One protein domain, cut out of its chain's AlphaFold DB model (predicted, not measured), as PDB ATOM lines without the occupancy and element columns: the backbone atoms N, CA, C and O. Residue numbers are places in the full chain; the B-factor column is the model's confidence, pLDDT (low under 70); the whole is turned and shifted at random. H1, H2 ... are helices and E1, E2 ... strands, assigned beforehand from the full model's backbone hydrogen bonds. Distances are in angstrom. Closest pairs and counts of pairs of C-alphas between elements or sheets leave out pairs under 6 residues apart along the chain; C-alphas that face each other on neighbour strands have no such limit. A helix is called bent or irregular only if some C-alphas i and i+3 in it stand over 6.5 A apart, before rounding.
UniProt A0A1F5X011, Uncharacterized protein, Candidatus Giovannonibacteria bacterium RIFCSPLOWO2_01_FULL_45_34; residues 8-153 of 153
ATOM      1  N   CYS A   8     -47.195  11.858 -36.287       84.81
ATOM      2  CA  CYS A   8     -46.381  11.160 -37.261       84.81
ATOM      3  C   CYS A   8     -47.148   9.949 -37.790       84.81
ATOM      4  O   CYS A   8     -47.288   9.803 -38.996       84.81
ATOM      5  N   TYR A   9     -47.804   9.190 -36.911       85.19
ATOM      6  CA  TYR A   9     -48.618   8.041 -37.299       85.19
ATOM      7  C   TYR A   9     -49.830   8.416 -38.171       85.19
ATOM      8  O   TYR A   9     -50.166   7.702 -39.117       85.19
ATOM      9  N   VAL A  10     -50.500   9.541 -37.896       86.06
ATOM     10  CA  VAL A  10     -51.617  10.018 -38.738       86.06
ATOM     11  C   VAL A  10     -51.116  10.391 -40.133       86.06
ATOM     12  O   VAL A  10     -51.694   9.967 -41.132       86.06
ATOM     13  N   ILE A  11     -50.023  11.150 -40.203       89.44
ATOM     14  CA  ILE A  11     -49.392  11.557 -41.461       89.44
ATOM     15  C   ILE A  11     -48.924  10.333 -42.236       89.44
ATOM     16  O   ILE A  11     -49.172  10.238 -43.434       89.44
ATOM     17  N   GLU A  12     -48.300   9.376 -41.558       90.62
ATOM     18  CA  GLU A  12     -47.807   8.154 -42.174       90.62
ATOM     19  C   GLU A  12     -48.924   7.371 -42.856       90.62
ATOM     20  O   GLU A  12     -48.790   6.993 -44.020       90.62
ATOM     21  N   ASN A  13     -50.049   7.186 -42.163       89.50
ATOM     22  CA  ASN A  13     -51.218   6.528 -42.737       89.50
ATOM     23  C   ASN A  13     -51.797   7.317 -43.915       89.50
ATOM     24  O   ASN A  13     -52.127   6.722 -44.936       89.50
ATOM     25  N   LEU A  14     -51.886   8.647 -43.814       89.69
ATOM     26  CA  LEU A  14     -52.352   9.484 -44.924       89.69
ATOM     27  C   LEU A  14     -51.458   9.338 -46.158       89.69
ATOM     28  O   LEU A  14     -51.974   9.226 -47.266       89.69
ATOM     29  N   VAL A  15     -50.137   9.305 -45.980       90.00
ATOM     30  CA  VAL A  15     -49.179   9.110 -47.076       90.00
ATOM     31  C   VAL A  15     -49.342   7.723 -47.695       90.00
ATOM     32  O   VAL A  15     -49.387   7.616 -48.914       90.00
ATOM     33  N   GLU A  16     -49.466   6.666 -46.889       89.88
ATOM     34  CA  GLU A  16     -49.649   5.305 -47.410       89.88
ATOM     35  C   GLU A  16     -50.982   5.122 -48.153       89.88
ATOM     36  O   GLU A  16     -51.026   4.414 -49.156       89.88
ATOM     37  N   ILE A  17     -52.051   5.781 -47.698       88.12
ATOM     38  CA  ILE A  17     -53.385   5.690 -48.310       88.12
ATOM     39  C   ILE A  17     -53.481   6.544 -49.579       88.12
ATOM     40  O   ILE A  17     -53.998   6.085 -50.596       88.12
ATOM     41  N   LEU A  18     -53.027   7.799 -49.519       88.69
ATOM     42  CA  LEU A  18     -53.240   8.782 -50.587       88.69
ATOM     43  C   LEU A  18     -52.119   8.786 -51.628       88.69
ATOM     44  O   LEU A  18     -52.323   9.275 -52.736       88.69
ATOM     45  N   LEU A  19     -50.938   8.267 -51.294       86.88
ATOM     46  CA  LEU A  19     -49.783   8.238 -52.184       86.88
ATOM     47  C   LEU A  19     -49.195   6.814 -52.231       86.88
ATOM     48  O   LEU A  19     -48.187   6.524 -51.574       86.88
ATOM     49  N   PRO A  20     -49.823   5.891 -52.983       83.06
ATOM     50  CA  PRO A  20     -49.306   4.536 -53.131       83.06
ATOM     51  C   PRO A  20     -47.907   4.546 -53.761       83.06
ATOM     52  O   PRO A  20     -47.522   5.481 -54.461       83.06
ATOM     53  N   ARG A  21     -47.114   3.501 -53.503       82.00
ATOM     54  CA  ARG A  21     -45.784   3.357 -54.123       82.00
ATOM     55  C   ARG A  21     -45.910   3.301 -55.638       82.00
ATOM     56  O   ARG A  21     -46.896   2.771 -56.144       82.00
ATOM     57  N   PHE A  22     -44.890   3.799 -56.336       78.31
ATOM     58  CA  PHE A  22     -44.938   3.939 -57.792       78.31
ATOM     59  C   PHE A  22     -46.167   4.732 -58.253       78.31
ATOM     60  O   PHE A  22     -46.724   4.452 -59.313       78.31
ATOM     61  N   SER A  23     -46.616   5.706 -57.450       69.44
ATOM     62  CA  SER A  23     -47.548   6.732 -57.907       69.44
ATOM     63  C   SER A  23     -46.836   7.518 -59.006       69.44
ATOM     64  O   SER A  23     -46.107   8.473 -58.733       69.44
ATOM     65  N   ASP A  24     -46.959   7.012 -60.227       59.47
ATOM     66  CA  ASP A  24     -46.197   7.447 -61.383       59.47
ATOM     67  C   ASP A  24     -46.460   8.933 -61.668       59.47
ATOM     68  O   ASP A  24     -47.577   9.432 -61.497       59.47
ATOM     69  N   GLY A  25     -45.409   9.639 -62.088       60.94
ATOM     70  CA  GLY A  25     -45.471  10.998 -62.622       60.94
ATOM     71  C   GLY A  25     -45.896  12.105 -61.652       60.94
ATOM     72  O   GLY A  25     -47.078  12.330 -61.428       60.94
ATOM     73  N   ALA A  26     -44.930  12.914 -61.212       66.94
ATOM     74  CA  ALA A  26     -45.100  14.308 -60.785       66.94
ATOM     75  C   ALA A  26     -46.113  14.606 -59.650       66.94
ATOM     76  O   ALA A  26     -46.276  15.766 -59.276       66.94
ATOM     77  N   ASN A  27     -46.788  13.605 -59.092       83.81
ATOM     78  CA  ASN A  27     -47.789  13.762 -58.053       83.81
ATOM     79  C   ASN A  27     -47.111  13.891 -56.693       83.81
ATOM     80  O   ASN A  27     -46.266  13.077 -56.318       83.81
ATOM     81  N   VAL A  28     -47.510  14.904 -55.938       88.44
ATOM     82  CA  VAL A  28     -47.050  15.130 -54.573       88.44
ATOM     83  C   VAL A  28     -48.245  15.199 -53.639       88.44
ATOM     84  O   VAL A  28     -49.243  15.849 -53.950       88.44
ATOM     85  N   LEU A  29     -48.155  14.534 -52.489       90.56
ATOM     86  CA  LEU A  29     -49.114  14.737 -51.411       90.56
ATOM     87  C   LEU A  29     -48.690  15.968 -50.620       90.56
ATOM     88  O   LEU A  29     -47.600  16.007 -50.051       90.56
ATOM     89  N   GLN A  30     -49.572  16.954 -50.589       89.94
ATOM     90  CA  GLN A  30     -49.381  18.204 -49.883       89.94
ATOM     91  C   GLN A  30     -50.033  18.155 -48.498       89.94
ATOM     92  O   GLN A  30     -51.227  17.866 -48.397       89.94
ATOM     93  N   LEU A  31     -49.279  18.504 -47.451       88.56
ATOM     94  CA  LEU A  31     -49.779  18.595 -46.077       88.56
ATOM     95  C   LEU A  31     -49.195  19.806 -45.339       88.56
ATOM     96  O   LEU A  31     -48.020  20.126 -45.505       88.56
ATOM     97  N   SER A  32     -50.016  20.509 -44.558       87.25
ATOM     98  CA  SER A  32     -49.596  21.652 -43.735       87.25
ATOM     99  C   SER A  32     -50.048  21.438 -42.303       87.25
ATOM    100  O   SER A  32     -51.191  21.040 -42.070       87.25
ATOM    101  N   LEU A  33     -49.167  21.752 -41.364       85.44
ATOM    102  CA  LEU A  33     -49.400  21.622 -39.936       85.44
ATOM    103  C   LEU A  33     -49.203  22.978 -39.277       85.44
ATOM    104  O   LEU A  33     -48.231  23.674 -39.551       85.44
ATOM    105  N   ASP A  34     -50.121  23.316 -38.388       85.69
ATOM    106  CA  ASP A  34     -49.967  24.397 -37.429       85.69
ATOM    107  C   ASP A  34     -49.422  23.809 -36.126       85.69
ATOM    108  O   ASP A  34     -49.991  22.868 -35.571       85.69
ATOM    109  N   VAL A  35     -48.284  24.312 -35.665       84.94
ATOM    110  CA  VAL A  35     -47.638  23.847 -34.440       84.94
ATOM    111  C   VAL A  35     -47.497  25.032 -33.507       84.94
ATOM    112  O   VAL A  35     -46.952  26.069 -33.878       84.94
ATOM    113  N   GLU A  36     -47.981  24.882 -32.278       84.56
ATOM    114  CA  GLU A  36     -47.919  25.920 -31.259       84.56
ATOM    115  C   GLU A  36     -47.266  25.359 -29.993       84.56
ATOM    116  O   GLU A  36     -47.619  24.294 -29.494       84.56
ATOM    117  N   ALA A  37     -46.306  26.092 -29.454       80.12
ATOM    118  CA  ALA A  37     -45.704  25.822 -28.163       80.12
ATOM    119  C   ALA A  37     -46.057  26.972 -27.217       80.12
ATOM    120  O   ALA A  37     -45.962  28.142 -27.602       80.12
ATOM    121  N   ARG A  38     -46.469  26.653 -25.986       78.38
ATOM    122  CA  ARG A  38     -46.798  27.633 -24.944       78.38
ATOM    123  C   ARG A  38     -45.976  27.344 -23.692       78.38
ATOM    124  O   ARG A  38     -45.642  26.201 -23.397       78.38
ATOM    125  N   ALA A  39     -45.625  28.381 -22.948       73.56
ATOM    126  CA  ALA A  39     -45.102  28.198 -21.597       73.56
ATOM    127  C   ALA A  39     -46.271  28.293 -20.608       73.56
ATOM    128  O   ALA A  39     -47.091  29.196 -20.737       73.56
ATOM    129  N   SER A  40     -46.345  27.394 -19.623       70.31
ATOM    130  CA  SER A  40     -47.441  27.373 -18.636       70.31
ATOM    131  C   SER A  40     -47.553  28.685 -17.856       70.31
ATOM    132  O   SER A  40     -48.647  29.136 -17.537       70.31
ATOM    133  N   ASP A  41     -46.406  29.316 -17.599       68.75
ATOM    134  CA  ASP A  41     -46.297  30.437 -16.663       68.75
ATOM    135  C   ASP A  41     -46.221  31.804 -17.359       68.75
ATOM    136  O   ASP A  41     -45.925  32.814 -16.720       68.75
ATOM    137  N   THR A  42     -46.374  31.862 -18.687       67.75
ATOM    138  CA  THR A  42     -46.305  33.127 -19.436       67.75
ATOM    139  C   THR A  42     -47.214  33.104 -20.654       67.75
ATOM    140  O   THR A  42     -47.290  32.085 -21.326       67.75
ATOM    141  N   ASP A  43     -47.713  34.265 -21.073       75.50
ATOM    142  CA  ASP A  43     -48.441  34.415 -22.346       75.50
ATOM    143  C   ASP A  43     -47.561  34.253 -23.602       75.50
ATOM    144  O   ASP A  43     -48.027  34.424 -24.735       75.50
ATOM    145  N   LYS A  44     -46.269  33.931 -23.438       80.62
ATOM    146  CA  LYS A  44     -45.382  33.659 -24.566       80.62
ATOM    147  C   LYS A  44     -45.803  32.374 -25.266       80.62
ATOM    148  O   LYS A  44     -45.922  31.310 -24.655       80.62
ATOM    149  N   LYS A  45     -45.935  32.486 -26.582       84.88
ATOM    150  CA  LYS A  45     -46.180  31.374 -27.492       84.88
ATOM    151  C   LYS A  45     -45.256  31.476 -28.695       84.88
ATOM    152  O   LYS A  45     -44.992  32.578 -29.175       84.88
ATOM    153  N   VAL A  46     -44.812  30.330 -29.188       86.75
ATOM    154  CA  VAL A  46     -44.135  30.191 -30.479       86.75
ATOM    155  C   VAL A  46     -45.079  29.402 -31.370       86.75
ATOM    156  O   VAL A  46     -45.614  28.379 -30.945       86.75
ATOM    157  N   ARG A  47     -45.332  29.897 -32.579       88.19
ATOM    158  CA  ARG A  47     -46.214  29.248 -33.551       88.19
ATOM    159  C   ARG A  47     -45.486  29.133 -34.879       88.19
ATOM    160  O   ARG A  47     -44.893  30.110 -35.323       88.19
ATOM    161  N   ARG A  48     -45.540  27.950 -35.480       89.44
ATOM    162  CA  ARG A  48     -44.864  27.600 -36.727       89.44
ATOM    163  C   ARG A  48     -45.825  26.874 -37.647       89.44
ATOM    164  O   ARG A  48     -46.686  26.121 -37.193       89.44
ATOM    165  N   TYR A  49     -45.633  27.070 -38.941       89.94
ATOM    166  CA  TYR A  49     -46.359  26.356 -39.976       89.94
ATOM    167  C   TYR A  49     -45.387  25.450 -40.711       89.94
ATOM    168  O   TYR A  49     -44.487  25.914 -41.410       89.94
ATOM    169  N   ILE A  50     -45.561  24.146 -40.521       90.25
ATOM    170  CA  ILE A  50     -44.748  23.122 -41.167       90.25
ATOM    171  C   ILE A  50     -45.461  22.717 -42.450       90.25
ATOM    172  O   ILE A  50     -46.596  22.239 -42.429       90.25
ATOM    173  N   HIS A  51     -44.792  22.911 -43.576       91.12
ATOM    174  CA  HIS A  51     -45.257  22.526 -44.896       91.12
ATOM    175  C   HIS A  51     -44.491  21.285 -45.336       91.12
ATOM    176  O   HIS A  51     -43.261  21.275 -45.356       91.12
ATOM    177  N   LEU A  52     -45.237  20.252 -45.707       92.06
ATOM    178  CA  LEU A  52     -44.724  18.953 -46.100       92.06
ATOM    179  C   LEU A  52     -45.184  18.633 -47.516       92.06
ATOM    180  O   LEU A  52     -46.366  18.799 -47.844       92.06
ATOM    181  N   LEU A  53     -44.265  18.129 -48.334       92.38
ATOM    182  CA  LEU A  53     -44.610  17.407 -49.551       92.38
ATOM    183  C   LEU A  53     -44.023  16.003 -49.501       92.38
ATOM    184  O   LEU A  53     -42.841  15.816 -49.213       92.38
ATOM    185  N   PHE A  54     -44.845  15.024 -49.856       92.50
ATOM    186  CA  PHE A  54     -44.414  13.647 -50.043       92.50
ATOM    187  C   PHE A  54     -44.436  13.319 -51.528       92.50
ATOM    188  O   PHE A  54     -45.422  13.590 -52.211       92.50
ATOM    189  N   HIS A  55     -43.357  12.723 -52.023       90.50
ATOM    190  CA  HIS A  55     -43.239  12.289 -53.412       90.50
ATOM    191  C   HIS A  55     -42.734  10.844 -53.451       90.50
ATOM    192  O   HIS A  55     -41.693  10.539 -52.869       90.50
ATOM    193  N   ARG A  56     -43.462   9.953 -54.132       88.75
ATOM    194  CA  ARG A  56     -43.148   8.515 -54.232       88.75
ATOM    195  C   ARG A  56     -42.962   8.087 -55.691       88.75
ATOM    196  O   ARG A  56     -43.789   7.349 -56.223       88.75
ATOM    197  N   PRO A  57     -41.879   8.540 -56.353       83.06
ATOM    198  CA  PRO A  57     -41.635   8.210 -57.758       83.06
ATOM    199  C   PRO A  57     -41.283   6.730 -57.976       83.06
ATOM    200  O   PRO A  57     -41.269   6.265 -59.107       83.06
ATOM    201  N   SER A  58     -40.939   5.998 -56.915       85.06
ATOM    202  CA  SER A  58     -40.536   4.592 -56.972       85.06
ATOM    203  C   SER A  58     -40.950   3.891 -55.665       85.06
ATOM    204  O   SER A  58     -41.989   4.203 -55.077       85.06
ATOM    205  N   ASN A  59     -40.130   2.959 -55.194       84.56
ATOM    206  CA  ASN A  59     -40.243   2.253 -53.923       84.56
ATOM    207  C   ASN A  59     -39.971   3.128 -52.682       84.56
ATOM    208  O   ASN A  59     -40.466   2.789 -51.605       84.56
ATOM    209  N   TYR A  60     -39.277   4.259 -52.839       86.88
ATOM    210  CA  TYR A  60     -38.938   5.161 -51.740       86.88
ATOM    211  C   TYR A  60     -39.855   6.386 -51.664       86.88
ATOM    212  O   TYR A  60     -40.522   6.769 -52.628       86.88
ATOM    213  N   THR A  61     -39.852   7.041 -50.500       91.12
ATOM    214  CA  THR A  61     -40.582   8.295 -50.264       91.12
ATOM    215  C   THR A  61     -39.592   9.431 -50.085       91.12
ATOM    216  O   THR A  61     -38.763   9.385 -49.181       91.12
ATOM    217  N   LYS A  62     -39.693  10.466 -50.920       91.81
ATOM    218  CA  LYS A  62     -39.055  11.749 -50.640       91.81
ATOM    219  C   LYS A  62     -39.941  12.554 -49.706       91.81
ATOM    220  O   LYS A  62     -41.138  12.676 -49.980       91.81
ATOM    221  N   VAL A  63     -39.351  13.120 -48.659       94.12
ATOM    222  CA  VAL A  63     -40.045  14.044 -47.756       94.12
ATOM    223  C   VAL A  63     -39.399  15.414 -47.860       94.12
ATOM    224  O   VAL A  63     -38.203  15.579 -47.621       94.12
ATOM    225  N   LEU A  64     -40.207  16.382 -48.272       93.31
ATOM    226  CA  LEU A  64     -39.810  17.757 -48.507       93.31
ATOM    227  C   LEU A  64     -40.401  18.643 -47.416       93.31
ATOM    228  O   LEU A  64     -41.600  18.566 -47.153       93.31
ATOM    229  N   TRP A  65     -39.572  19.501 -46.839       94.06
ATOM    230  CA  TRP A  65     -39.903  20.337 -45.695       94.06
ATOM    231  C   TRP A  65     -39.683  21.813 -45.992       94.06
ATOM    232  O   TRP A  65     -38.728  22.202 -46.669       94.06
ATOM    233  N   ASN A  66     -40.574  22.631 -45.445       93.56
ATOM    234  CA  ASN A  66     -40.378  24.057 -45.235       93.56
ATOM    235  C   ASN A  66     -41.125  24.479 -43.969       93.56
ATOM    236  O   ASN A  66     -42.233  24.012 -43.713       93.56
ATOM    237  N   VAL A  67     -40.536  25.393 -43.202       92.12
ATOM    238  CA  VAL A  67     -41.144  25.959 -41.993       92.12
ATOM    239  C   VAL A  67     -41.313  27.460 -42.192       92.12
ATOM    240  O   VAL A  67     -40.418  28.122 -42.720       92.12
ATOM    241  N   THR A  68     -42.472  27.999 -41.818       91.62
ATOM    242  CA  THR A  68     -42.765  29.433 -41.912       91.62
ATOM    243  C   THR A  68     -43.447  29.963 -40.654       91.62
ATOM    244  O   THR A  68     -44.011  29.205 -39.864       91.62
ATOM    245  N   ASP A  69     -43.434  31.288 -40.511       90.62
ATOM    246  CA  ASP A  69     -44.120  32.010 -39.431       90.62
ATOM    247  C   ASP A  69     -45.458  32.618 -39.878       90.62
ATOM    248  O   ASP A  69     -46.214  33.146 -39.059       90.62
ATOM    249  N   ASP A  70     -45.771  32.549 -41.176       86.25
ATOM    250  CA  ASP A  70     -46.971  33.137 -41.771       86.25
ATOM    251  C   ASP A  70     -47.850  32.039 -42.404       86.25
ATOM    252  O   ASP A  70     -47.441  31.422 -43.392       86.25
ATOM    253  N   PRO A  71     -49.089  31.826 -41.913       81.12
ATOM    254  CA  PRO A  71     -49.977  30.779 -42.432       81.12
ATOM    255  C   PRO A  71     -50.405  31.006 -43.885       81.12
ATOM    256  O   PRO A  71     -50.983  30.116 -44.506       81.12
ATOM    257  N   ARG A  72     -50.195  32.213 -44.424       81.12
ATOM    258  CA  ARG A  72     -50.609  32.605 -45.777       81.12
ATOM    259  C   ARG A  72     -49.587  32.208 -46.838       81.12
ATOM    260  O   ARG A  72     -49.859  32.383 -48.027       81.12
ATOM    261  N   VAL A  73     -48.416  31.699 -46.447       81.62
ATOM    262  CA  VAL A  73     -47.403  31.258 -47.408       81.62
ATOM    263  C   VAL A  73     -47.919  30.030 -48.157       81.62
ATOM    264  O   VAL A  73     -48.059  28.938 -47.612       81.62
ATOM    265  N   SER A  74     -48.217  30.228 -49.442       79.75
ATOM    266  CA  SER A  74     -48.590  29.150 -50.353       79.75
ATOM    267  C   SER A  74     -47.373  28.306 -50.727       79.75
ATOM    268  O   SER A  74     -46.274  28.820 -50.925       79.75
ATOM    269  N   TYR A  75     -47.606  27.013 -50.945       77.94
ATOM    270  CA  TYR A  75     -46.623  26.037 -51.425       77.94
ATOM    271  C   TYR A  75     -45.925  26.465 -52.720       77.94
ATOM    272  O   TYR A  75     -44.764  26.136 -52.954       77.94
ATOM    273  N   GLN A  76     -46.638  27.226 -53.550       78.56
ATOM    274  CA  GLN A  76     -46.148  27.748 -54.823       78.56
ATOM    275  C   GLN A  76     -45.112  28.863 -54.658       78.56
ATOM    276  O   GLN A  76     -44.347  29.125 -55.581       78.56
ATOM    277  N   ASN A  77     -45.051  29.487 -53.480       82.38
ATOM    278  CA  ASN A  77     -44.137  30.591 -53.203       82.38
ATOM    279  C   ASN A  77     -42.760  30.109 -52.718       82.38
ATOM    280  O   ASN A  77     -41.826  30.909 -52.638       82.38
ATOM    281  N   PHE A  78     -42.602  28.817 -52.406       84.75
ATOM    282  CA  PHE A  78     -41.307  28.267 -52.020       84.75
ATOM    283  C   PHE A  78     -40.395  28.136 -53.240       84.75
ATOM    284  O   PHE A  78     -40.617  27.309 -54.122       84.75
ATOM    285  N   LYS A  79     -39.317  28.930 -53.261       78.75
ATOM    286  CA  LYS A  79     -38.271  28.865 -54.300       78.75
ATOM    287  C   LYS A  79     -37.497  27.542 -54.287       78.75
ATOM    288  O   LYS A  79     -36.862  27.190 -55.276       78.75
ATOM    289  N   GLY A  80     -37.532  26.825 -53.168       85.19
ATOM    290  CA  GLY A  80     -36.934  25.512 -53.007       85.19
ATOM    291  C   GLY A  80     -37.453  24.839 -51.746       85.19
ATOM    292  O   GLY A  80     -37.882  25.503 -50.801       85.19
ATOM    293  N   TRP A  81     -37.420  23.518 -51.761       91.88
ATOM    294  CA  TRP A  81     -37.779  22.664 -50.642       91.88
ATOM    295  C   TRP A  81     -36.536  22.011 -50.068       91.88
ATOM    296  O   TRP A  81     -35.674  21.570 -50.834       91.88
ATOM    297  N   HIS A  82     -36.460  21.930 -48.744       92.81
ATOM    298  CA  HIS A  82     -35.438  21.126 -48.095       92.81
ATOM    299  C   HIS A  82     -35.838  19.651 -48.138       92.81
ATOM    300  O   HIS A  82     -37.007  19.328 -47.939       92.81
ATOM    301  N   VAL A  83     -34.900  18.759 -48.447       92.31
ATOM    302  CA  VAL A  83     -35.157  17.315 -48.516       92.31
ATOM    303  C   VAL A  83     -34.658  16.650 -47.240       92.31
ATOM    304  O   VAL A  83     -33.451  16.529 -47.064       92.31
ATOM    305  N   GLU A  84     -35.577  16.184 -46.394       93.38
ATOM    306  CA  GLU A  84     -35.247  15.471 -45.144       93.38
ATOM    307  C   GLU A  84     -35.038  13.969 -45.371       93.38
ATOM    308  O   GLU A  84     -34.310  13.302 -44.643       93.38
ATOM    309  N   SER A  85     -35.668  13.403 -46.402       91.31
ATOM    310  CA  SER A  85     -35.449  12.004 -46.774       91.31
ATOM    311  C   SER A  85     -35.597  11.802 -48.272       91.31
ATOM    312  O   SER A  85     -36.456  12.418 -48.908       91.31
ATOM    313  N   ASP A  86     -34.754  10.937 -48.838       87.19
ATOM    314  CA  ASP A  86     -34.765  10.578 -50.253       87.19
ATOM    315  C   ASP A  86     -34.457   9.095 -50.544       87.19
ATOM    316  O   ASP A  86     -34.106   8.761 -51.677       87.19
ATOM    317  N   HIS A  87     -34.633   8.218 -49.548       81.88
ATOM    318  CA  HIS A  87     -34.274   6.795 -49.593       81.88
ATOM    319  C   HIS A  87     -35.375   5.872 -49.035       81.88
ATOM    320  O   HIS A  87     -36.323   6.306 -48.381       81.88
ATOM    321  N   ASP A  88     -35.256   4.574 -49.325       70.44
ATOM    322  CA  ASP A  88     -36.305   3.563 -49.115       70.44
ATOM    323  C   ASP A  88     -36.695   3.318 -47.648       70.44
ATOM    324  O   ASP A  88     -37.847   2.999 -47.354       70.44
ATOM    325  N   SER A  89     -35.748   3.446 -46.717       64.75
ATOM    326  CA  SER A  89     -35.861   2.838 -45.383       64.75
ATOM    327  C   SER A  89     -36.026   3.801 -44.202       64.75
ATOM    328  O   SER A  89     -36.121   3.321 -43.077       64.75
ATOM    329  N   GLY A  90     -36.108   5.121 -44.412       84.00
ATOM    330  CA  GLY A  90     -36.067   6.085 -43.294       84.00
ATOM    331  C   GLY A  90     -37.085   7.218 -43.325       84.00
ATOM    332  O   GLY A  90     -37.075   8.058 -42.438       84.00
ATOM    333  N   TRP A  91     -38.001   7.280 -44.292       91.31
ATOM    334  CA  TRP A  91     -38.854   8.470 -44.439       91.31
ATOM    335  C   TRP A  91     -39.777   8.752 -43.235       91.31
ATOM    336  O   TRP A  91     -40.132   9.902 -42.999       91.31
ATOM    337  N   ARG A  92     -40.147   7.721 -42.461       91.38
ATOM    338  CA  ARG A  92     -40.949   7.854 -41.229       91.38
ATOM    339  C   ARG A  92     -40.146   8.445 -40.074       91.38
ATOM    340  O   ARG A  92     -40.645   9.265 -39.308       91.38
ATOM    341  N   THR A  93     -38.893   8.022 -39.940       89.38
ATOM    342  CA  THR A  93     -38.002   8.470 -38.870       89.38
ATOM    343  C   THR A  93     -37.270   9.727 -39.305       89.38
ATOM    344  O   THR A  93     -37.573  10.813 -38.827       89.38
ATOM    345  N   ASP A  94     -36.376   9.589 -40.272       89.62
ATOM    346  CA  ASP A  94     -35.443  10.608 -40.745       89.62
ATOM    347  C   ASP A  94     -36.191  11.702 -41.502       89.62
ATOM    348  O   ASP A  94     -35.900  12.876 -41.343       89.62
ATOM    349  N   GLY A  95     -37.213  11.315 -42.268       89.81
ATOM    350  CA  GLY A  95     -38.013  12.252 -43.049       89.81
ATOM    351  C   GLY A  95     -39.159  12.914 -42.288       89.81
ATOM    352  O   GLY A  95     -39.678  13.908 -42.783       89.81
ATOM    353  N   LEU A  96     -39.596  12.385 -41.137       90.06
ATOM    354  CA  LEU A  96     -40.797  12.881 -40.451       90.06
ATOM    355  C   LEU A  96     -40.614  13.057 -38.943       90.06
ATOM    356  O   LEU A  96     -40.650  14.183 -38.449       90.06
ATOM    357  N   SER A  97     -40.400  11.963 -38.215       88.06
ATOM    358  CA  SER A  97     -40.366  11.975 -36.746       88.06
ATOM    359  C   SER A  97     -39.207  12.807 -36.189       88.06
ATOM    360  O   SER A  97     -39.390  13.593 -35.257       88.06
ATOM    361  N   SER A  98     -38.012  12.667 -36.766       88.81
ATOM    362  CA  SER A  98     -36.803  13.378 -36.342       88.81
ATOM    363  C   SER A  98     -36.881  14.883 -36.645       88.81
ATOM    364  O   SER A  98     -36.705  15.657 -35.701       88.81
ATOM    365  N   PRO A  99     -37.231  15.340 -37.869       90.62
ATOM    366  CA  PRO A  99     -37.419  16.767 -38.144       90.62
ATOM    367  C   PRO A  99     -38.529  17.399 -37.297       90.62
ATOM    368  O   PRO A  99     -38.344  18.486 -36.754       90.62
ATOM    369  N   MET A 100     -39.645  16.690 -37.077       86.88
ATOM    370  CA  MET A 100     -40.722  17.159 -36.196       86.88
ATOM    371  C   MET A 100     -40.232  17.370 -34.758       86.88
ATOM    372  O   MET A 100     -40.529  18.384 -34.127       86.88
ATOM    373  N   ARG A 101     -39.459  16.413 -34.229       84.44
ATOM    374  CA  ARG A 101     -38.867  16.501 -32.890       84.44
ATOM    375  C   ARG A 101     -37.837  17.627 -32.792       84.44
ATOM    376  O   ARG A 101     -37.765  18.288 -31.753       84.44
ATOM    377  N   ASN A 102     -37.046  17.839 -33.839       87.75
ATOM    378  CA  ASN A 102     -36.083  18.935 -33.902       87.75
ATOM    379  C   ASN A 102     -36.806  20.283 -33.866       87.75
ATOM    380  O   ASN A 102     -36.475  21.117 -33.028       87.75
ATOM    381  N   GLU A 103     -37.850  20.456 -34.679       86.94
ATOM    382  CA  GLU A 103     -38.642  21.687 -34.703       86.94
ATOM    383  C   GLU A 103     -39.310  21.955 -33.350       86.94
ATOM    384  O   GLU A 103     -39.195  23.045 -32.795       86.94
ATOM    385  N   TYR A 104     -39.903  20.927 -32.744       81.00
ATOM    386  CA  TYR A 104     -40.428  20.993 -31.380       81.00
ATOM    387  C   TYR A 104     -39.381  21.479 -30.364       81.00
ATOM    388  O   TYR A 104     -39.660  22.334 -29.522       81.00
ATOM    389  N   THR A 105     -38.159  20.946 -30.445       81.75
ATOM    390  CA  THR A 105     -37.062  21.303 -29.536       81.75
ATOM    391  C   THR A 105     -36.608  22.749 -29.757       81.75
ATOM    392  O   THR A 105     -36.388  23.470 -28.782       81.75
ATOM    393  N   ASN A 106     -36.542  23.196 -31.014       86.00
ATOM    394  CA  ASN A 106     -36.227  24.580 -31.377       86.00
ATOM    395  C   ASN A 106     -37.274  25.551 -30.817       86.00
ATOM    396  O   ASN A 106     -36.919  26.505 -30.127       86.00
ATOM    397  N   MET A 107     -38.564  25.256 -31.013       83.88
ATOM    398  CA  MET A 107     -39.665  26.074 -30.495       83.88
ATOM    399  C   MET A 107     -39.630  26.200 -28.963       83.88
ATOM    400  O   MET A 107     -39.898  27.275 -28.427       83.88
ATOM    401  N   ILE A 108     -39.272  25.132 -28.240       77.56
ATOM    402  CA  ILE A 108     -39.070  25.199 -26.782       77.56
ATOM    403  C   ILE A 108     -37.880  26.092 -26.428       77.56
ATOM    404  O   ILE A 108     -37.990  26.910 -25.512       77.56
ATOM    405  N   GLY A 109     -36.759  25.946 -27.139       80.38
ATOM    406  CA  GLY A 109     -35.566  26.767 -26.928       80.38
ATOM    407  C   GLY A 109     -35.846  28.263 -27.103       80.38
ATOM    408  O   GLY A 109     -35.358  29.081 -26.322       80.38
ATOM    409  N   GLU A 110     -36.693  28.616 -28.071       83.94
ATOM    410  CA  GLU A 110     -37.147  29.990 -28.309       83.94
ATOM    411  C   GLU A 110     -38.071  30.528 -27.214       83.94
ATOM    412  O   GLU A 110     -38.026  31.720 -26.892       83.94
ATOM    413  N   LEU A 111     -38.902  29.672 -26.610       76.94
ATOM    414  CA  LEU A 111     -39.794  30.094 -25.534       76.94
ATOM    415  C   LEU A 111     -39.003  30.590 -24.318       76.94
ATOM    416  O   LEU A 111     -39.339  31.666 -23.805       76.94
ATOM    417  N   LYS A 112     -37.962  29.866 -23.864       67.81
ATOM    418  CA  LYS A 112     -37.081  30.286 -22.751       67.81
ATOM    419  C   LYS A 112     -35.703  29.590 -22.770       67.81
ATOM    420  O   LYS A 112     -35.611  28.373 -22.747       67.81
ATOM    421  N   THR A 113     -34.633  30.373 -22.591       58.34
ATOM    422  CA  THR A 113     -33.229  29.916 -22.456       58.34
ATOM    423  C   THR A 113     -32.869  29.259 -21.111       58.34
ATOM    424  O   THR A 113     -31.752  28.772 -20.958       58.34
ATOM    425  N   LYS A 114     -33.768  29.276 -20.111       60.12
ATOM    426  CA  LYS A 114     -33.476  28.848 -18.722       60.12
ATOM    427  C   LYS A 114     -34.469  27.852 -18.101       60.12
ATOM    428  O   LYS A 114     -34.248  27.448 -16.963       60.12
ATOM    429  N   LEU A 115     -35.551  27.476 -18.787       57.88
ATOM    430  CA  LEU A 115     -36.479  26.452 -18.280       57.88
ATOM    431  C   LEU A 115     -36.093  25.064 -18.784       57.88
ATOM    432  O   LEU A 115     -35.528  24.930 -19.868       57.88
ATOM    433  N   ARG A 116     -36.415  24.026 -18.005       57.56
ATOM    434  CA  ARG A 116     -36.237  22.641 -18.446       57.56
ATOM    435  C   ARG A 116     -37.451  22.231 -19.290       57.56
ATOM    436  O   ARG A 116     -38.549  22.710 -19.027       57.56
ATOM    437  N   PRO A 117     -37.308  21.302 -20.251       55.47
ATOM    438  CA  PRO A 117     -38.413  20.865 -21.114       55.47
ATOM    439  C   PRO A 117     -39.669  20.361 -20.381       55.47
ATOM    440  O   PRO A 117     -40.753  20.396 -20.950       55.47
ATOM    441  N   ILE A 118     -39.530  19.904 -19.130       60.94
ATOM    442  CA  ILE A 118     -40.642  19.458 -18.276       60.94
ATOM    443  C   ILE A 118     -41.510  20.614 -17.744       60.94
ATOM    444  O   ILE A 118     -42.642  20.381 -17.337       60.94
ATOM    445  N   ASP A 119     -40.999  21.847 -17.786       55.03
ATOM    446  CA  ASP A 119     -41.664  23.060 -17.294       55.03
ATOM    447  C   ASP A 119     -42.444  23.793 -18.419       55.03
ATOM    448  O   ASP A 119     -42.918  24.913 -18.232       55.03
ATOM    449  N   CYS A 120     -42.553  23.198 -19.616       54.41
ATOM    450  CA  CYS A 120     -43.218  23.783 -20.786       54.41
ATOM    451  C   CYS A 120     -44.394  22.911 -21.250       54.41
ATOM    452  O   CYS A 120     -44.230  21.715 -21.494       54.41
ATOM    453  N   GLU A 121     -45.569  23.512 -21.458       59.31
ATOM    454  CA  GLU A 121     -46.711  22.829 -22.071       59.31
ATOM    455  C   GLU A 121     -46.726  23.081 -23.582       59.31
ATOM    456  O   GLU A 121     -47.269  24.064 -24.090       59.31
ATOM    457  N   VAL A 122     -46.135  22.162 -24.342       53.53
ATOM    458  CA  VAL A 122     -46.213  22.233 -25.800       53.53
ATOM    459  C   VAL A 122     -47.449  21.493 -26.292       53.53
ATOM    460  O   VAL A 122     -47.566  20.271 -26.171       53.53
ATOM    461  N   SER A 123     -48.372  22.247 -26.881       55.28
ATOM    462  CA  SER A 123     -49.578  21.714 -27.499       55.28
ATOM    463  C   SER A 123     -49.495  21.844 -29.017       55.28
ATOM    464  O   SER A 123     -49.946  22.837 -29.585       55.28
ATOM    465  N   ALA A 124     -48.983  20.822 -29.700       48.75
ATOM    466  CA  ALA A 124     -49.136  20.746 -31.149       48.75
ATOM    467  C   ALA A 124     -50.633  20.608 -31.482       48.75
ATOM    468  O   ALA A 124     -51.249  19.572 -31.221       48.75
ATOM    469  N   ARG A 125     -51.247  21.683 -31.989       51.69
ATOM    470  CA  ARG A 125     -52.648  21.698 -32.415       51.69
ATOM    471  C   ARG A 125     -52.706  21.620 -33.925       51.69
ATOM    472  O   ARG A 125     -52.571  22.628 -34.601       51.69
ATOM    473  N   PHE A 126     -52.992  20.425 -34.428       48.44
ATOM    474  CA  PHE A 126     -53.177  20.174 -35.853       48.44
ATOM    475  C   PHE A 126     -54.437  20.854 -36.370       48.44
ATOM    476  O   PHE A 126     -55.493  20.243 -36.518       48.44
ATOM    477  N   HIS A 127     -54.314  22.130 -36.703       49.69
ATOM    478  CA  HIS A 127     -55.138  22.687 -37.750       49.69
ATOM    479  C   HIS A 127     -54.506  22.225 -39.057       49.69
ATOM    480  O   HIS A 127     -53.487  22.761 -39.488       49.69
ATOM    481  N   MET A 128     -55.087  21.193 -39.676       53.84
ATOM    482  CA  MET A 128     -54.863  20.967 -41.101       53.84
ATOM    483  C   MET A 128     -55.356  22.231 -41.808       53.84
ATOM    484  O   MET A 128     -56.555  22.396 -42.025       53.84
ATOM    485  N   LEU A 129     -54.442  23.166 -42.089       52.78
ATOM    486  CA  LEU A 129     -54.762  24.465 -42.697       52.78
ATOM    487  C   LEU A 129     -55.464  24.296 -44.051       52.78
ATOM    488  O   LEU A 129     -56.195  25.172 -44.502       52.78
ATOM    489  N   SER A 130     -55.247  23.147 -44.687       62.06
ATOM    490  CA  SER A 130     -55.981  22.670 -45.850       62.06
ATOM    491  C   SER A 130     -56.073  21.147 -45.793       62.06
ATOM    492  O   SER A 130     -55.206  20.500 -45.201       62.06
ATOM    493  N   LEU A 131     -57.125  20.575 -46.389       70.69
ATOM    494  CA  LEU A 131     -57.240  19.124 -46.536       70.69
ATOM    495  C   LEU A 131     -56.019  18.584 -47.301       70.69
ATOM    496  O   LEU A 131     -55.593  19.232 -48.267       70.69
ATOM    497  N   PRO A 132     -55.469  17.416 -46.911       78.06
ATOM    498  CA  PRO A 132     -54.420  16.764 -47.680       78.06
ATOM    499  C   PRO A 132     -54.866  16.625 -49.135       78.06
ATOM    500  O   PRO A 132     -55.968  16.145 -49.407       78.06
ATOM    501  N   LYS A 133     -54.031  17.070 -50.073       82.94
ATOM    502  CA  LYS A 133     -54.360  17.037 -51.501       82.94
ATOM    503  C   LYS A 133     -53.202  16.498 -52.318       82.94
ATOM    504  O   LYS A 133     -52.045  16.830 -52.063       82.94
ATOM    505  N   ILE A 134     -53.532  15.693 -53.320       83.69
ATOM    506  CA  ILE A 134     -52.580  15.277 -54.344       83.69
ATOM    507  C   ILE A 134     -52.507  16.404 -55.371       83.69
ATOM    508  O   ILE A 134     -53.531  16.845 -55.894       83.69
ATOM    509  N   VAL A 135     -51.303  16.892 -55.639       85.75
ATOM    510  CA  VAL A 135     -51.048  17.943 -56.625       85.75
ATOM    511  C   VAL A 135     -50.108  17.395 -57.682       85.75
ATOM    512  O   VAL A 135     -49.099  16.778 -57.353       85.75
ATOM    513  N   LYS A 136     -50.418  17.648 -58.952       85.44
ATOM    514  CA  LYS A 136     -49.531  17.315 -60.062       85.44
ATOM    515  C   LYS A 136     -48.535  18.451 -60.279       85.44
ATOM    516  O   LYS A 136     -48.934  19.601 -60.422       85.44
ATOM    517  N   THR A 137     -47.254  18.124 -60.304       83.06
ATOM    518  CA  THR A 137     -46.166  19.038 -60.671       83.06
ATOM    519  C   THR A 137     -45.919  18.952 -62.183       83.06
ATOM    520  O   THR A 137     -46.229  17.940 -62.814       83.06
ATOM    521  N   LYS A 138     -45.408  20.016 -62.812       84.50
ATOM    522  CA  LYS A 138     -45.001  19.977 -64.231       84.50
ATOM    523  C   LYS A 138     -43.624  19.355 -64.388       84.50
ATOM    524  O   LYS A 138     -43.408  18.527 -65.265       84.50
ATOM    525  N   SER A 139     -42.696  19.780 -63.541       83.69
ATOM    526  CA  SER A 139     -41.334  19.266 -63.476       83.69
ATOM    527  C   SER A 139     -40.715  19.608 -62.125       83.69
ATOM    528  O   SER A 139     -41.261  20.390 -61.342       83.69
ATOM    529  N   TYR A 140     -39.561  19.014 -61.840       84.44
ATOM    530  CA  TYR A 140     -38.770  19.354 -60.669       84.44
ATOM    531  C   TYR A 140     -37.277  19.215 -60.960       84.44
ATOM    532  O   TYR A 140     -36.866  18.475 -61.854       84.44
ATOM    533  N   ILE A 141     -36.463  19.913 -60.172       87.56
ATOM    534  CA  ILE A 141     -35.003  19.820 -60.195       87.56
ATOM    535  C   ILE A 141     -34.549  19.414 -58.797       87.56
ATOM    536  O   ILE A 141     -34.845  20.109 -57.823       87.56
ATOM    537  N   TYR A 142     -33.837  18.289 -58.699       87.88
ATOM    538  CA  TYR A 142     -33.278  17.816 -57.436       87.88
ATOM    539  C   TYR A 142     -31.766  18.042 -57.392       87.88
ATOM    540  O   TYR A 142     -31.005  17.373 -58.091       87.88
ATOM    541  N   ASP A 143     -31.337  18.964 -56.536       88.25
ATOM    542  CA  ASP A 143     -29.937  19.157 -56.181       88.25
ATOM    543  C   ASP A 143     -29.596  18.289 -54.966       88.25
ATOM    544  O   ASP A 143     -29.769  18.682 -53.808       88.25
ATOM    545  N   ARG A 144     -29.095  17.085 -55.255       85.25
ATOM    546  CA  ARG A 144     -28.703  16.097 -54.242       85.25
ATOM    547  C   ARG A 144     -27.536  16.563 -53.369       85.25
ATOM    548  O   ARG A 144     -27.423  16.107 -52.240       85.25
ATOM    549  N   LYS A 145     -26.664  17.452 -53.863       86.94
ATOM    550  CA  LYS A 145     -25.514  17.935 -53.080       86.94
ATOM    551  C   LYS A 145     -25.959  18.881 -51.972       86.94
ATOM    552  O   LYS A 145     -25.387  18.856 -50.891       86.94
ATOM    553  N   ASN A 146     -26.974  19.695 -52.250       86.38
ATOM    554  CA  ASN A 146     -27.481  20.700 -51.319       86.38
ATOM    555  C   ASN A 146     -28.792  20.295 -50.626       86.38
ATOM    556  O   ASN A 146     -29.361  21.120 -49.916       86.38
ATOM    557  N   PHE A 147     -29.291  19.073 -50.854       87.50
ATOM    558  CA  PHE A 147     -30.593  18.602 -50.360       87.50
ATOM    559  C   PHE A 147     -31.722  19.598 -50.664       87.50
ATOM    560  O   PHE A 147     -32.544  19.929 -49.805       87.50
ATOM    561  N   LYS A 148     -31.740  20.111 -51.902       88.31
ATOM    562  CA  LYS A 148     -32.737  21.080 -52.377       88.31
ATOM    563  C   LYS A 148     -33.557  20.517 -53.520       88.31
ATOM    564  O   LYS A 148     -33.016  19.993 -54.490       88.31
ATOM    565  N   PHE A 149     -34.869  20.688 -53.434       85.69
ATOM    566  CA  PHE A 149     -35.821  20.244 -54.443       85.69
ATOM    567  C   PHE A 149     -36.646  21.438 -54.932       85.69
ATOM    568  O   PHE A 149     -37.407  22.036 -54.173       85.69
ATOM    569  N   ALA A 150     -36.471  21.832 -56.190       87.75
ATOM    570  CA  ALA A 150     -37.228  22.918 -56.805       87.75
ATOM    571  C   ALA A 150     -38.386  22.338 -57.619       87.75
ATOM    572  O   ALA A 150     -38.166  21.459 -58.450       87.75
ATOM    573  N   ILE A 151     -39.604  22.827 -57.384       84.06
ATOM    574  CA  ILE A 151     -40.819  22.355 -58.057       84.06
ATOM    575  C   ILE A 151     -41.314  23.428 -59.013       84.06
ATOM    576  O   ILE A 151     -41.458  24.588 -58.632       84.06
ATOM    577  N   VAL A 152     -41.623  23.016 -60.238       84.00
ATOM    578  CA  VAL A 152     -42.384  23.813 -61.195       84.00
ATOM    579  C   VAL A 152     -43.820  23.297 -61.175       84.00
ATOM    580  O   VAL A 152     -44.079  22.151 -61.549       84.00
ATOM    581  N   TRP A 153     -44.737  24.135 -60.695       82.19
ATOM    582  CA  TRP A 153     -46.169  23.835 -60.589       82.19
ATOM    583  C   TRP A 153     -46.904  24.029 -61.918       82.19
ATOM    584  O   TRP A 153     -46.561  24.957 -62.693       82.19
TER     585      TRP A 153
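AT A GLANCE: This is residues 8 to 153 of the 153 residues of an uncharacterized protein of Candidatus Giovannonibacteria bacterium RIFCSPLOWO2_01_FULL_45_34 (UniProt A0A1F5X011). A long, strongly twisted antiparallel sheet curls round one helix, H2, and the long hairpin E1 and E2 makes the longest axis, with the shorter H1 packed on the sheet along E1. E5 and E6 pair with E1 near its two ends, and E6 runs on into E7 at 93 degrees, so that the small hairpin E7 and E8 joins the sheet beside E4, toward the end where E1 begins. The printed part has 146 residues, with two named helices and eight named strands, which follow along the chain as H1, E1, E2, E3, E4, H2, E5, E6, E7 and E8; the class is mixed, helices and strands. The sheet is branched: E1 has E2, E5 and E6 as antiparallel neighbours. The whole is compact, with a radius of gyration of the C-alphas of 16.0 A, yet elongated in outline, spanning 50 by 31 by 30 A.

IN THESE COORDINATES: Find C-alpha 8 at (-46.381, 11.160, -37.261); from there H1 runs over residues 8 to 18, 15.2 A from first to last C-alpha. Next, look for C-alpha 27 at (-47.789, 13.762, -58.053), where E1 begins; it covers residues 27 to 39 in 39.3 A, and E2, residues 42 to 55, returns over 40.0 A. E3 holds residues 62 to 68 and is 20.1 A long, and E4 holds residues 81 to 85 and is 11.6 A long. H2 follows at residues 93 to 111, 25.5 A long; it is irregular, but only just, with C-alphas 95 and 98 at 6.9 A from each other. Then come E5, residues 120 to 123, 9.5 A; E6, residues 133 to 136, 9.8 A; E7, residues 139 to 143, 13.5 A; and E8, residues 148 to 152, 13.4 A, ending at C-alpha 152, (-42.384, 23.813, -61.195).

HOW THE PARTS SIT: Begin with H1, which is on the sheet at a height of 10.6 A; it runs along the strands, at 17 degrees to E1 on the local plane. It lies over E1 and only just over E2, on which 3 of its 11 C-alphas fall; its closest C-alphas to E1 are those of Val 15 and Leu 29, 7.1 A. E1, E2, E3 and E4 form a meander, each strand the antiparallel neighbour of the one before. In the hairpin E1 and E2, look at N 33 and O 50, 2.8 A. In the hairpin E2 and E3, N 51 and O 66 are 2.8 A apart, and in the hairpin E3 and E4, N 65 and O 82 are 2.8 A apart, both within hydrogen-bond range. The sheet curls round H2, whose closest C-alphas to E4 are those of Gly 95 and Ser 85, 4.5 A, and to E2 those of Met 107 and Val 46, 6.1 A. H1 and H2 are close but not clearly touching, at a steep tilt of 42 degrees, opposite ways, with the C-alphas of Cys 8 and Ser 97 closest at 6.1 A. E2 lies on one side of E1, and E5 and E6 on the other side, with N 38 and O 121 at 3.3 A and N 28 and O 135 at 2.8 A. E3 lies on one side of E4 and E8 on the other side, with N 81 of E4 and O 149 of E8 at 2.8 A, and in the hairpin E7 and E8, N 143 and O 148 are 2.8 A apart, both within hydrogen-bond range. Every O i to N i+4 pair is within hydrogen-bond range in H1, and 13 of 15 in H2.

THE WHOLE: The two C-alphas farthest apart are those of Asp 24 and Asp 41, 50.3 A. The printed part has no cut and ends at Trp 153, the chain's last residue. The link from E3 to E4, residues 69 to 80, is long. The mean pLDDT of the printed part is 81.0; look for low confidence, under 70, at residues 23 to 26, 41 to 42, 89 and 112 to 130, where E5 has a mean of 56.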